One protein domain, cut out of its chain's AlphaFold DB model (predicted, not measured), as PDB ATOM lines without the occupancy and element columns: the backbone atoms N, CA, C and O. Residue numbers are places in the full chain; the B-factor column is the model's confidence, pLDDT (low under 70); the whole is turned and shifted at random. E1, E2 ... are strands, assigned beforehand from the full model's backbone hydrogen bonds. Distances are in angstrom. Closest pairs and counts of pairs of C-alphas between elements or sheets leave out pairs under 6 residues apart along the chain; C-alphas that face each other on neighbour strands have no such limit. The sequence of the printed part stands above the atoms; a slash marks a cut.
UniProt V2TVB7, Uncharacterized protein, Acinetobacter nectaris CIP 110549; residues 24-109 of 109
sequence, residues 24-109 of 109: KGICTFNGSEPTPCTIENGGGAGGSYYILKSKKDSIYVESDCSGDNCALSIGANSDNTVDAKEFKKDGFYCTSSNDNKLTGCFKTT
ATOM      1  N   LYS A  24     200.914 268.394 123.376       94.69
ATOM      2  CA  LYS A  24     202.094 269.240 123.156       94.69
ATOM      3  C   LYS A  24     202.679 269.660 124.498       94.69
ATOM      4  O   LYS A  24     201.957 269.821 125.484       94.69
ATOM      5  N   GLY A  25     203.989 269.828 124.534       94.94
ATOM      6  CA  GLY A  25     204.687 270.196 125.750       94.94
ATOM      7  C   GLY A  25     206.093 270.698 125.495       94.94
ATOM      8  O   GLY A  25     206.519 270.904 124.357       94.94
ATOM      9  N   ILE A  26     206.807 270.868 126.597       96.25
ATOM     10  CA  ILE A  26     208.240 271.121 126.616       96.25
ATOM     11  C   ILE A  26     208.913 269.878 127.185       96.25
ATOM     12  O   ILE A  26     208.501 269.397 128.240       96.25
ATOM     13  N   CYS A  27     209.942 269.377 126.505       95.69
ATOM     14  CA  CYS A  27     210.723 268.227 126.939       95.69
ATOM     15  C   CYS A  27     212.196 268.583 127.105       95.69
ATOM     16  O   CYS A  27     212.707 269.480 126.440       95.69
ATOM     17  N   THR A  28     212.890 267.832 127.949       95.19
ATOM     18  CA  THR A  28     214.352 267.802 128.029       95.19
ATOM     19  C   THR A  28     214.819 266.357 127.895       95.19
ATOM     20  O   THR A  28     214.191 265.438 128.424       95.19
ATOM     21  N   PHE A  29     215.908 266.163 127.157       94.88
ATOM     22  CA  PHE A  29     216.496 264.859 126.868       94.88
ATOM     23  C   PHE A  29     217.917 264.854 127.425       94.88
ATOM     24  O   PHE A  29     218.734 265.688 127.039       94.88
ATOM     25  N   ASN A  30     218.209 263.958 128.365       92.94
ATOM     26  CA  ASN A  30     219.503 263.828 129.042       92.94
ATOM     27  C   ASN A  30     220.025 265.151 129.641       92.94
ATOM     28  O   ASN A  30     221.220 265.424 129.619       92.94
ATOM     29  N   GLY A  31     219.123 266.002 130.146       86.00
ATOM     30  CA  GLY A  31     219.480 267.309 130.709       86.00
ATOM     31  C   GLY A  31     219.800 268.397 129.674       86.00
ATOM     32  O   GLY A  31     220.269 269.466 130.057       86.00
ATOM     33  N   SER A  32     219.536 268.152 128.387       91.12
ATOM     34  CA  SER A  32     219.642 269.160 127.322       91.12
ATOM     35  C   SER A  32     218.647 270.306 127.513       91.12
ATOM     36  O   SER A  32     217.682 270.193 128.277       91.12
ATOM     37  N   GLU A  33     218.844 271.402 126.778       92.44
ATOM     38  CA  GLU A  33     217.946 272.555 126.832       92.44
ATOM     39  C   GLU A  33     216.479 272.162 126.563       92.44
ATOM     40  O   GLU A  33     216.209 271.336 125.680       92.44
ATOM     41  N   PRO A  34     215.515 272.744 127.304       93.38
ATOM     42  CA  PRO A  34     214.102 272.479 127.085       93.38
ATOM     43  C   PRO A  34     213.677 272.822 125.653       93.38
ATOM     44  O   PRO A  34     213.917 273.924 125.164       93.38
ATOM     45  N   THR A  35     212.999 271.893 124.985       95.56
ATOM     46  CA  THR A  35     212.589 272.017 123.581       95.56
ATOM     47  C   THR A  35     211.116 271.652 123.401       95.56
ATOM     48  O   THR A  35     210.611 270.786 124.123       95.56
ATOM     49  N   PRO A  36     210.391 272.270 122.450       96.44
ATOM     50  CA  PRO A  36     209.043 271.840 122.107       96.44
ATOM     51  C   PRO A  36     209.016 270.369 121.688       96.44
ATOM     52  O   PRO A  36     209.810 269.927 120.852       96.44
ATOM     53  N   CYS A  37     208.068 269.623 122.240       96.25
ATOM     54  CA  CYS A  37     207.898 268.206 121.963       96.25
ATOM     55  C   CYS A  37     206.422 267.812 121.888       96.25
ATOM     56  O   CYS A  37     205.526 268.527 122.352       96.25
ATOM     57  N   THR A  38     206.188 266.645 121.303       96.50
ATOM     58  CA  THR A  38     204.914 265.931 121.367       96.50
ATOM     59  C   THR A  38     205.054 264.786 122.360       96.50
ATOM     60  O   THR A  38     206.055 264.074 122.336       96.50
ATOM     61  N   ILE A  39     204.063 264.633 123.232       95.19
ATOM     62  CA  ILE A  39     203.902 263.498 124.132       95.19
ATOM     63  C   ILE A  39     202.789 262.639 123.548       95.19
ATOM     64  O   ILE A  39     201.602 262.976 123.642       95.19
ATOM     65  N   GLU A  40     203.190 261.564 122.891       93.75
ATOM     66  CA  GLU A  40     202.277 260.537 122.403       93.75
ATOM     67  C   GLU A  40     202.012 259.568 123.546       93.75
ATOM     68  O   GLU A  40     202.927 259.261 124.301       93.75
ATOM     69  N   ASN A  41     200.776 259.114 123.706       90.94
ATOM     70  CA  ASN A  41     200.429 258.138 124.734       90.94
ATOM     71  C   ASN A  41     199.729 256.969 124.055       90.94
ATOM     72  O   ASN A  41     199.085 257.144 123.024       90.94
ATOM     73  N   GLY A  42     199.830 255.794 124.646       88.62
ATOM     74  CA  GLY A  42     199.110 254.623 124.195       88.62
ATOM     75  C   GLY A  42     199.040 253.578 125.292       88.62
ATOM     76  O   GLY A  42     199.613 253.727 126.370       88.62
ATOM     77  N   GLY A  43     198.311 252.508 125.020       83.56
ATOM     78  CA  GLY A  43     198.218 251.386 125.935       83.56
ATOM     79  C   GLY A  43     197.609 250.169 125.268       83.56
ATOM     80  O   GLY A  43     196.914 250.279 124.256       83.56
ATOM     81  N   GLY A  44     197.898 249.006 125.839       72.69
ATOM     82  CA  GLY A  44     197.421 247.709 125.383       72.69
ATOM     83  C   GLY A  44     197.303 246.721 126.540       72.69
ATOM     84  O   GLY A  44     197.339 247.094 127.708       72.69
ATOM     85  N   ALA A  45     197.160 245.436 126.212       67.44
ATOM     86  CA  ALA A  45     196.996 244.377 127.211       67.44
ATOM     87  C   ALA A  45     198.207 244.209 128.159       67.44
ATOM     88  O   ALA A  45     198.047 243.600 129.211       67.44
ATOM     89  N   GLY A  46     199.380 244.745 127.794       66.94
ATOM     90  CA  GLY A  46     200.624 244.728 128.578       66.94
ATOM     91  C   GLY A  46     201.016 246.093 129.151       66.94
ATOM     92  O   GLY A  46     202.193 246.399 129.243       66.94
ATOM     93  N   GLY A  47     200.042 246.961 129.444       83.12
ATOM     94  CA  GLY A  47     200.297 248.237 130.113       83.12
ATOM     95  C   GLY A  47     200.175 249.473 129.224       83.12
ATOM     96  O   GLY A  47     199.515 249.471 128.181       83.12
ATOM     97  N   SER A  48     200.755 250.575 129.695       89.88
ATOM     98  CA  SER A  48     200.674 251.894 129.059       89.88
ATOM     99  C   SER A  48     202.054 252.391 128.673       89.88
ATOM    100  O   SER A  48     203.032 252.108 129.354       89.88
ATOM    101  N   TYR A  49     202.136 253.167 127.603       92.31
ATOM    102  CA  TYR A  49     203.381 253.786 127.182       92.31
ATOM    103  C   TYR A  49     203.158 255.245 126.820       92.31
ATOM    104  O   TYR A  49     202.051 255.682 126.489       92.31
ATOM    105  N   TYR A  50     204.247 255.998 126.836       94.00
ATOM    106  CA  TYR A  50     204.295 257.309 126.233       94.00
ATOM    107  C   TYR A  50     205.617 257.528 125.503       94.00
ATOM    108  O   TYR A  50     206.651 256.951 125.833       94.00
ATOM    109  N   ILE A  51     205.575 258.374 124.480       95.50
ATOM    110  CA  ILE A  51     206.735 258.712 123.662       95.50
ATOM    111  C   ILE A  51     206.928 260.218 123.696       95.50
ATOM    112  O   ILE A  51     206.039 260.983 123.321       95.50
ATOM    113  N   LEU A  52     208.111 260.642 124.126       96.44
ATOM    114  CA  LEU A  52     208.544 262.030 124.061       96.44
ATOM    115  C   LEU A  52     209.262 262.238 122.735       96.44
ATOM    116  O   LEU A  52     210.350 261.705 122.550       96.44
ATOM    117  N   LYS A  53     208.680 263.020 121.823       95.75
ATOM    118  CA  LYS A  53     209.270 263.301 120.505       95.75
ATOM    119  C   LYS A  53     209.560 264.781 120.324       95.75
ATOM    120  O   LYS A  53     208.643 265.605 120.335       95.75
ATOM    121  N   SER A  54     210.825 265.116 120.107       94.19
ATOM    122  CA  SER A  54     211.257 266.415 119.587       94.19
ATOM    123  C   SER A  54     211.588 266.299 118.093       94.19
ATOM    124  O   SER A  54     211.410 265.252 117.473       94.19
ATOM    125  N   LYS A  55     212.083 267.381 117.480       90.75
ATOM    126  CA  LYS A  55     212.575 267.331 116.091       90.75
ATOM    127  C   LYS A  55     213.809 266.438 115.907       90.75
ATOM    128  O   LYS A  55     214.085 266.052 114.778       90.75
ATOM    129  N   LYS A  56     214.584 266.208 116.969       90.38
ATOM    130  CA  LYS A  56     215.896 265.540 116.908       90.38
ATOM    131  C   LYS A  56     215.961 264.271 117.751       90.38
ATOM    132  O   LYS A  56     216.710 263.367 117.405       90.38
ATOM    133  N   ASP A  57     215.171 264.211 118.816       94.12
ATOM    134  CA  ASP A  57     215.275 263.197 119.856       94.12
ATOM    135  C   ASP A  57     213.923 262.526 120.083       94.12
ATOM    136  O   ASP A  57     212.866 263.153 119.956       94.12
ATOM    137  N   SER A  58     213.967 261.247 120.444       94.69
ATOM    138  CA  SER A  58     212.800 260.459 120.821       94.69
ATOM    139  C   SER A  58     213.153 259.570 122.005       94.69
ATOM    140  O   SER A  58     214.199 258.925 121.996       94.69
ATOM    141  N   ILE A  59     212.276 259.523 123.003       96.25
ATOM    142  CA  ILE A  59     212.368 258.592 124.130       96.25
ATOM    143  C   ILE A  59     211.041 257.864 124.255       96.25
ATOM    144  O   ILE A  59     209.986 258.495 124.282       96.25
ATOM    145  N   TYR A  60     211.121 256.544 124.346       95.94
ATOM    146  CA  TYR A  60     210.017 255.649 124.645       95.94
ATOM    147  C   TYR A  60     210.038 255.309 126.134       95.94
ATOM    148  O   TYR A  60     211.090 254.960 126.674       95.94
ATOM    149  N   VAL A  61     208.887 255.417 126.789       95.31
ATOM    150  CA  VAL A  61     208.687 254.992 128.174       95.31
ATOM    151  C   VAL A  61     207.479 254.082 128.225       95.31
ATOM    152  O   VAL A  61     206.429 254.422 127.688       95.31
ATOM    153  N   GLU A  62     207.617 252.952 128.898       93.94
ATOM    154  CA  GLU A  62     206.543 251.986 129.092       93.94
ATOM    155  C   GLU A  62     206.414 251.638 130.564       93.94
ATOM    156  O   GLU A  62     207.406 251.549 131.289       93.94
ATOM    157  N   SER A  63     205.172 251.458 130.989       92.06
ATOM    158  CA  SER A  63     204.809 250.952 132.294       92.06
ATOM    159  C   SER A  63     203.931 249.719 132.130       92.06
ATOM    160  O   SER A  63     202.816 249.817 131.609       92.06
ATOM    161  N   ASP A  64     204.432 248.585 132.615       89.44
ATOM    162  CA  ASP A  64     203.681 247.338 132.738       89.44
ATOM    163  C   ASP A  64     203.266 247.164 134.200       89.44
ATOM    164  O   ASP A  64     204.110 247.095 135.093       89.44
ATOM    165  N   CYS A  65     201.960 247.130 134.452       83.19
ATOM    166  CA  CYS A  65     201.411 246.958 135.791       83.19
ATOM    167  C   CYS A  65     200.752 245.586 135.910       83.19
ATOM    168  O   CYS A  65     199.665 245.349 135.380       83.19
ATOM    169  N   SER A  66     201.388 244.705 136.677       81.69
ATOM    170  CA  SER A  66     200.869 243.394 137.050       81.69
ATOM    171  C   SER A  66     200.367 243.434 138.499       81.69
ATOM    172  O   SER A  66     201.110 243.184 139.453       81.69
ATOM    173  N   GLY A  67     199.086 243.776 138.677       79.19
ATOM    174  CA  GLY A  67     198.485 244.000 139.999       79.19
ATOM    175  C   GLY A  67     199.005 245.291 140.638       79.19
ATOM    176  O   GLY A  67     198.941 246.346 140.015       79.19
ATOM    177  N   ASP A  68     199.537 245.203 141.859       79.31
ATOM    178  CA  ASP A  68     200.158 246.340 142.564       79.31
ATOM    179  C   ASP A  68     201.621 246.596 142.155       79.31
ATOM    180  O   ASP A  68     202.226 247.580 142.580       79.31
ATOM    181  N   ASN A  69     202.215 245.714 141.344       80.81
ATOM    182  CA  ASN A  69     203.594 245.858 140.888       80.81
ATOM    183  C   ASN A  69     203.613 246.482 139.494       80.81
ATOM    184  O   ASN A  69     203.256 245.825 138.519       80.81
ATOM    185  N   CYS A  70     204.063 247.730 139.411       84.88
ATOM    186  CA  CYS A  70     204.322 248.400 138.143       84.88
ATOM    187  C   CYS A  70     205.825 248.433 137.871       84.88
ATOM    188  O   CYS A  70     206.588 249.028 138.635       84.88
ATOM    189  N   ALA A  71     206.240 247.799 136.780       91.06
ATOM    190  CA  ALA A  71     207.557 247.990 136.202       91.06
ATOM    191  C   ALA A  71     207.531 249.228 135.300       91.06
ATOM    192  O   ALA A  71     206.514 249.537 134.674       91.06
ATOM    193  N   LEU A  72     208.652 249.941 135.247       94.62
ATOM    194  CA  LEU A  72     208.832 251.093 134.378       94.62
ATOM    195  C   LEU A  72     210.129 250.918 133.601       94.62
ATOM    196  O   LEU A  72     211.173 250.652 134.198       94.62
ATOM    197  N   SER A  73     210.068 251.146 132.297       95.31
ATOM    198  CA  SER A  73     211.210 250.994 131.405       95.31
ATOM    199  C   SER A  73     211.340 252.199 130.480       95.31
ATOM    200  O   SER A  73     210.346 252.800 130.074       95.31
ATOM    201  N   ILE A  74     212.575 252.567 130.143       96.94
ATOM    202  CA  ILE A  74     212.902 253.695 129.261       96.94
ATOM    203  C   ILE A  74     213.862 253.253 128.166       96.94
ATOM    204  O   ILE A  74     214.781 252.475 128.412       96.94
ATOM    205  N   GLY A  75     213.681 253.770 126.956       96.06
ATOM    206  CA  GLY A  75     214.490 253.384 125.810       96.06
ATOM    207  C   GLY A  75     214.398 254.347 124.639       96.06
ATOM    208  O   GLY A  75     213.654 255.327 124.659       96.06
ATOM    209  N   ALA A  76     215.150 254.049 123.583       91.88
ATOM    210  CA  ALA A  76     215.002 254.743 122.300       91.88
ATOM    211  C   ALA A  76     213.729 254.296 121.552       91.88
ATOM    212  O   ALA A  76     213.156 255.057 120.774       91.88
ATOM    213  N   ASN A  77     213.299 253.054 121.787       91.81
ATOM    214  CA  ASN A  77     212.106 252.406 121.246       91.81
ATOM    215  C   ASN A  77     211.702 251.236 122.169       91.81
ATOM    216  O   ASN A  77     212.413 250.954 123.135       91.81
ATOM    217  N   SER A  78     210.591 250.563 121.860       89.81
ATOM    218  CA  SER A  78     210.054 249.439 122.643       89.81
ATOM    219  C   SER A  78     211.000 248.240 122.746       89.81
ATOM    220  O   SER A  78     211.012 247.563 123.767       89.81
ATOM    221  N   ASP A  79     211.831 247.993 121.731       90.88
ATOM    222  CA  ASP A  79     212.744 246.841 121.703       90.88
ATOM    223  C   ASP A  79     214.041 247.075 122.497       90.88
ATOM    224  O   ASP A  79     214.781 246.136 122.782       90.88
ATOM    225  N   ASN A  80     214.354 248.331 122.829       91.44
ATOM    226  CA  ASN A  80     215.617 248.733 123.449       91.44
ATOM    227  C   ASN A  80     215.357 249.552 124.711       91.44
ATOM    228  O   ASN A  80     215.713 250.734 124.778       91.44
ATOM    229  N   THR A  81     214.715 248.923 125.692       94.06
ATOM    230  CA  THR A  81     214.408 249.535 126.984       94.06
ATOM    231  C   THR A  81     215.269 248.965 128.110       94.06
ATOM    232  O   THR A  81     215.786 247.851 128.036       94.06
ATOM    233  N   VAL A  82     215.456 249.771 129.150       96.19
ATOM    234  CA  VAL A  82     216.107 249.396 130.409       96.19
ATOM    235  C   VAL A  82     215.236 249.838 131.576       96.19
ATOM    236  O   VAL A  82     214.453 250.780 131.431       96.19
ATOM    237  N   ASP A  83     215.409 249.202 132.735       96.56
ATOM    238  CA  ASP A  83     214.674 249.566 133.945       96.56
ATOM    239  C   ASP A  83     214.863 251.043 134.296       96.56
ATOM    240  O   ASP A  83     215.973 251.599 134.277       96.56
ATOM    241  N   ALA A  84     213.753 251.669 134.656       97.00
ATOM    242  CA  ALA A  84     213.659 253.092 134.868       97.00
ATOM    243  C   ALA A  84     212.999 253.432 136.202       97.00
ATOM    244  O   ALA A  84     212.386 252.609 136.879       97.00
ATOM    245  N   LYS A  85     213.115 254.705 136.556       95.44
ATOM    246  CA  LYS A  85     212.453 255.319 137.700       95.44
ATOM    247  C   LYS A  85     211.880 256.667 137.306       95.44
ATOM    248  O   LYS A  85     212.474 257.406 136.514       95.44
ATOM    249  N   GLU A  86     210.755 256.996 137.916       95.19
ATOM    250  CA  GLU A  86     210.095 258.286 137.774       95.19
ATOM    251  C   GLU A  86     210.419 259.217 138.934       95.19
ATOM    252  O   GLU A  86     210.554 258.806 140.086       95.19
ATOM    253  N   PHE A  87     210.530 260.505 138.629       95.19
ATOM    254  CA  PHE A  87     210.674 261.561 139.620       95.19
ATOM    255  C   PHE A  87     210.171 262.892 139.061       95.19
ATOM    256  O   PHE A  87     209.995 263.070 137.857       95.19
ATOM    257  N   LYS A  88     209.941 263.862 139.950       95.31
ATOM    258  CA  LYS A  88     209.616 265.237 139.560       95.31
ATOM    259  C   LYS A  88     210.798 266.145 139.844       95.31
ATOM    260  O   LYS A  88     211.394 266.063 140.917       95.31
ATOM    261  N   LYS A  89     211.111 267.032 138.905       92.44
ATOM    262  CA  LYS A  89     212.178 268.026 139.049       92.44
ATOM    263  C   LYS A  89     211.773 269.318 138.350       92.44
ATOM    264  O   LYS A  89     211.373 269.277 137.196       92.44
ATOM    265  N   ASP A  90     211.829 270.448 139.056       90.12
ATOM    266  CA  ASP A  90     211.542 271.784 138.500       90.12
ATOM    267  C   ASP A  90     210.190 271.891 137.753       90.12
ATOM    268  O   ASP A  90     210.036 272.614 136.771       90.12
ATOM    269  N   GLY A  91     209.180 271.136 138.204       90.50
ATOM    270  CA  GLY A  91     207.855 271.079 137.572       90.50
ATOM    271  C   GLY A  91     207.767 270.211 136.309       90.50
ATOM    272  O   GLY A  91     206.702 270.169 135.692       90.50
ATOM    273  N   PHE A  92     208.842 269.512 135.942       94.94
ATOM    274  CA  PHE A  92     208.852 268.467 134.923       94.94
ATOM    275  C   PHE A  92     208.591 267.092 135.542       94.94
ATOM    276  O   PHE A  92     209.038 266.793 136.654       94.94
ATOM    277  N   TYR A  93     207.890 266.250 134.786       95.75
ATOM    278  CA  TYR A  93     207.795 264.813 135.010       95.75
ATOM    279  C   TYR A  93     208.962 264.157 134.289       95.75
ATOM    280  O   TYR A  93     209.097 264.334 133.081       95.75
ATOM    281  N   CYS A  94     209.822 263.467 135.029       96.56
ATOM    282  CA  CYS A  94     211.036 262.854 134.512       96.56
ATOM    283  C   CYS A  94     210.988 261.342 134.679       96.56
ATOM    284  O   CYS A  94     210.642 260.846 135.752       96.56
ATOM    285  N   THR A  95     211.477 260.641 133.665       97.00
ATOM    286  CA  THR A  95     211.832 259.229 133.736       97.00
ATOM    287  C   THR A  95     213.299 259.084 133.382       97.00
ATOM    288  O   THR A  95     213.781 259.668 132.412       97.00
ATOM    289  N   SER A  96     214.025 258.318 134.189       97.00
ATOM    290  CA  SER A  96     215.438 258.037 133.965       97.00
ATOM    291  C   SER A  96     215.721 256.557 134.102       97.00
ATOM    292  O   SER A  96     215.145 255.913 134.975       97.00
ATOM    293  N   SER A  97     216.667 256.044 133.317       96.88
ATOM    294  CA  SER A  97     217.244 254.724 133.552       96.88
ATOM    295  C   SER A  97     217.823 254.672 134.965       96.88
ATOM    296  O   SER A  97     218.255 255.698 135.514       96.88
ATOM    297  N   ASN A  98     217.843 253.488 135.574       94.62
ATOM    298  CA  ASN A  98     218.362 253.324 136.932       94.62
ATOM    299  C   ASN A  98     219.839 253.737 137.063       94.62
ATOM    300  O   ASN A  98     220.222 254.323 138.080       94.62
ATOM    301  N   ASP A  99     220.631 253.529 136.008       92.38
ATOM    302  CA  ASP A  99     222.020 253.993 135.866       92.38
ATOM    303  C   ASP A  99     222.173 255.492 135.517       92.38
ATOM    304  O   ASP A  99     223.289 256.009 135.510       92.38
ATOM    305  N   ASN A 100     221.069 256.206 135.278       89.69
ATOM    306  CA  ASN A 100     220.993 257.621 134.897       89.69
ATOM    307  C   ASN A 100     221.694 258.006 133.576       89.69
ATOM    308  O   ASN A 100     222.018 259.178 133.382       89.69
ATOM    309  N   LYS A 101     221.938 257.061 132.659       92.19
ATOM    310  CA  LYS A 101     222.488 257.361 131.322       92.19
ATOM    311  C   LYS A 101     221.443 257.860 130.330       92.19
ATOM    312  O   LYS A 101     221.809 258.530 129.368       92.19
ATOM    313  N   LEU A 102     220.174 257.516 130.540       95.00
ATOM    314  CA  LEU A 102     219.063 257.956 129.705       95.00
ATOM    315  C   LEU A 102     218.015 258.627 130.582       95.00
ATOM    316  O   LEU A 102     217.530 258.029 131.536       95.00
ATOM    317  N   THR A 103     217.651 259.860 130.260       96.50
ATOM    318  CA  THR A 103     216.636 260.623 130.982       96.50
ATOM    319  C   THR A 103     215.773 261.391 129.996       96.50
ATOM    320  O   THR A 103     216.279 262.156 129.178       96.50
ATOM    321  N   GLY A 104     214.461 261.234 130.098       96.50
ATOM    322  CA  GLY A 104     213.488 262.076 129.418       96.50
ATOM    323  C   GLY A 104     212.644 262.790 130.453       96.50
ATOM    324  O   GLY A 104     212.147 262.153 131.377       96.50
ATOM    325  N   CYS A 105     212.460 264.098 130.312       96.81
ATOM    326  CA  CYS A 105     211.455 264.801 131.094       96.81
ATOM    327  C   CYS A 105     210.531 265.616 130.214       96.81
ATOM    328  O   CYS A 105     210.943 266.100 129.163       96.81
ATOM    329  N   PHE A 106     209.307 265.830 130.683       96.12
ATOM    330  CA  PHE A 106     208.327 266.650 129.995       96.12
ATOM    331  C   PHE A 106     207.445 267.452 130.950       96.12
ATOM    332  O   PHE A 106     207.259 267.123 132.123       96.12
ATOM    333  N   LYS A 107     206.873 268.521 130.406       95.06
ATOM    334  CA  LYS A 107     205.797 269.302 131.002       95.06
ATOM    335  C   LYS A 107     204.767 269.595 129.917       95.06
ATOM    336  O   LYS A 107     205.105 270.145 128.868       95.06
ATOM    337  N   THR A 108     203.518 269.207 130.152       91.31
ATOM    338  CA  THR A 108     202.395 269.538 129.263       91.31
ATOM    339  C   THR A 108     202.071 271.028 129.355       91.31
ATOM    340  O   THR A 108     202.223 271.615 130.429       91.31
ATOM    341  N   THR A 109     201.636 271.625 128.243       76.75
ATOM    342  CA  THR A 109     201.204 273.038 128.185       76.75
ATOM    343  C   THR A 109     199.691 273.130 128.120       76.75
ATOM    344  O   THR A 109     199.091 272.201 127.534       76.75
TER     345      THR A 109
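What this domain is: This is residues 24 to 109 of the 109 residues of an uncharacterized protein of Acinetobacter nectaris CIP 110549 (UniProt V2TVB7). This is a small, narrow barrel of eight antiparallel strands, closed all the way round, in which each strand folds back beside the one before and E8 returns to E1. Strands E2 to E5 make one wall; E6, E7, E8 and E1 make the other, its strands crossing those of the first, and the two walls are only partly face to face, with the hairpin ends near residues 45 to 46 and 67 to 68 reaching far along the longest axis. The printed part has 86 residues, with no named helix and eight named strands in the order E1 to E8, which is also their order round the ring, and its class is all strand. The whole is compact, with a radius of gyration of the C-alphas of 12.2 A, and spans 36 by 25 by 24 A.

Where its parts are: The longest strand by residues is E2, residues 35 to 44, which measures 28.7 A from first to last C-alpha and runs from C-alpha 35 at (212.589, 272.017, 123.581) to C-alpha 44 at (197.421, 247.709, 125.383). E3, residues 47 to 53, measures 20.0 A. E4, residues 58 to 66, measures 26.4 A, and E5, residues 69 to 75, measures 20.1 A. E6, residues 81 to 89, measures 22.2 A and bends by 54 degrees at residue 84. E7, residues 92 to 97, measures 16.2 A. E8, residues 103 to 108, measures 16.9 A and ends with C-alpha 108 at (202.395, 269.538, 129.263). E1, residues 24 to 29, measures 15.5 A and begins with C-alpha 24 at (202.094, 269.240, 123.156).

How they stand to each other: The eight strands form a meander, each the antiparallel neighbour of the one before, and each two that follow each other in the chain form a hairpin. E2 and E3 have directions 160 degrees apart, with N 40 and O 51 at 2.9 A, within hydrogen-bond range. E3 and E4 stand at 168 degrees, with N 50 and O 61 within range at 2.8 A. E4 and E5 stand at 164 degrees, with N 62 and O 73 within range at 3.0 A. The pairing of E6 is staggered: residues 81 to 83 pair with E5, where N 74 and O 82 are within range at 2.9 A, and residues 84 to 89 pair with E7, where N 87 and O 94 are within range at 2.9 A. E7 and E8 stand at 159 degrees, with N 95 and O 104 within range at 2.8 A. E8 and E1 close the barrel, antiparallel at 159 degrees, with N 28 and O 105 within range at 2.9 A. E2 is staggered too: residues 35 to 38 pair with E1, where N 27 and O 35 are within range at 2.8 A, and residues 38 to 44 pair with E3. Of strands that are not neighbours, the closest C-alphas of E4 and E8, for instance, those of Ile 59 and Gly 104, are 6.4 A apart, and those of E5 and E7, Ile 74 and Ser 97, are 6.2 A apart. Among the pairs that are apart are E2 and E6, and E3 and E7; E5 and E8 are only just apart, the closest C-alphas being 8.1 A from each other.

The domain as a whole: The two C-alphas farthest apart are those of Glu 33 and Gly 67, at 37.0 A, while the first and last printed C-alphas, of Lys 24 and Thr 109, are 6.4 A apart. Thr 109 is the chain's last residue. The printed part has no cut, and the seven links between the strands are tight. The mean pLDDT of the printed part is 91.8, and residues 45 to 46, between E2 and E3, are under 70.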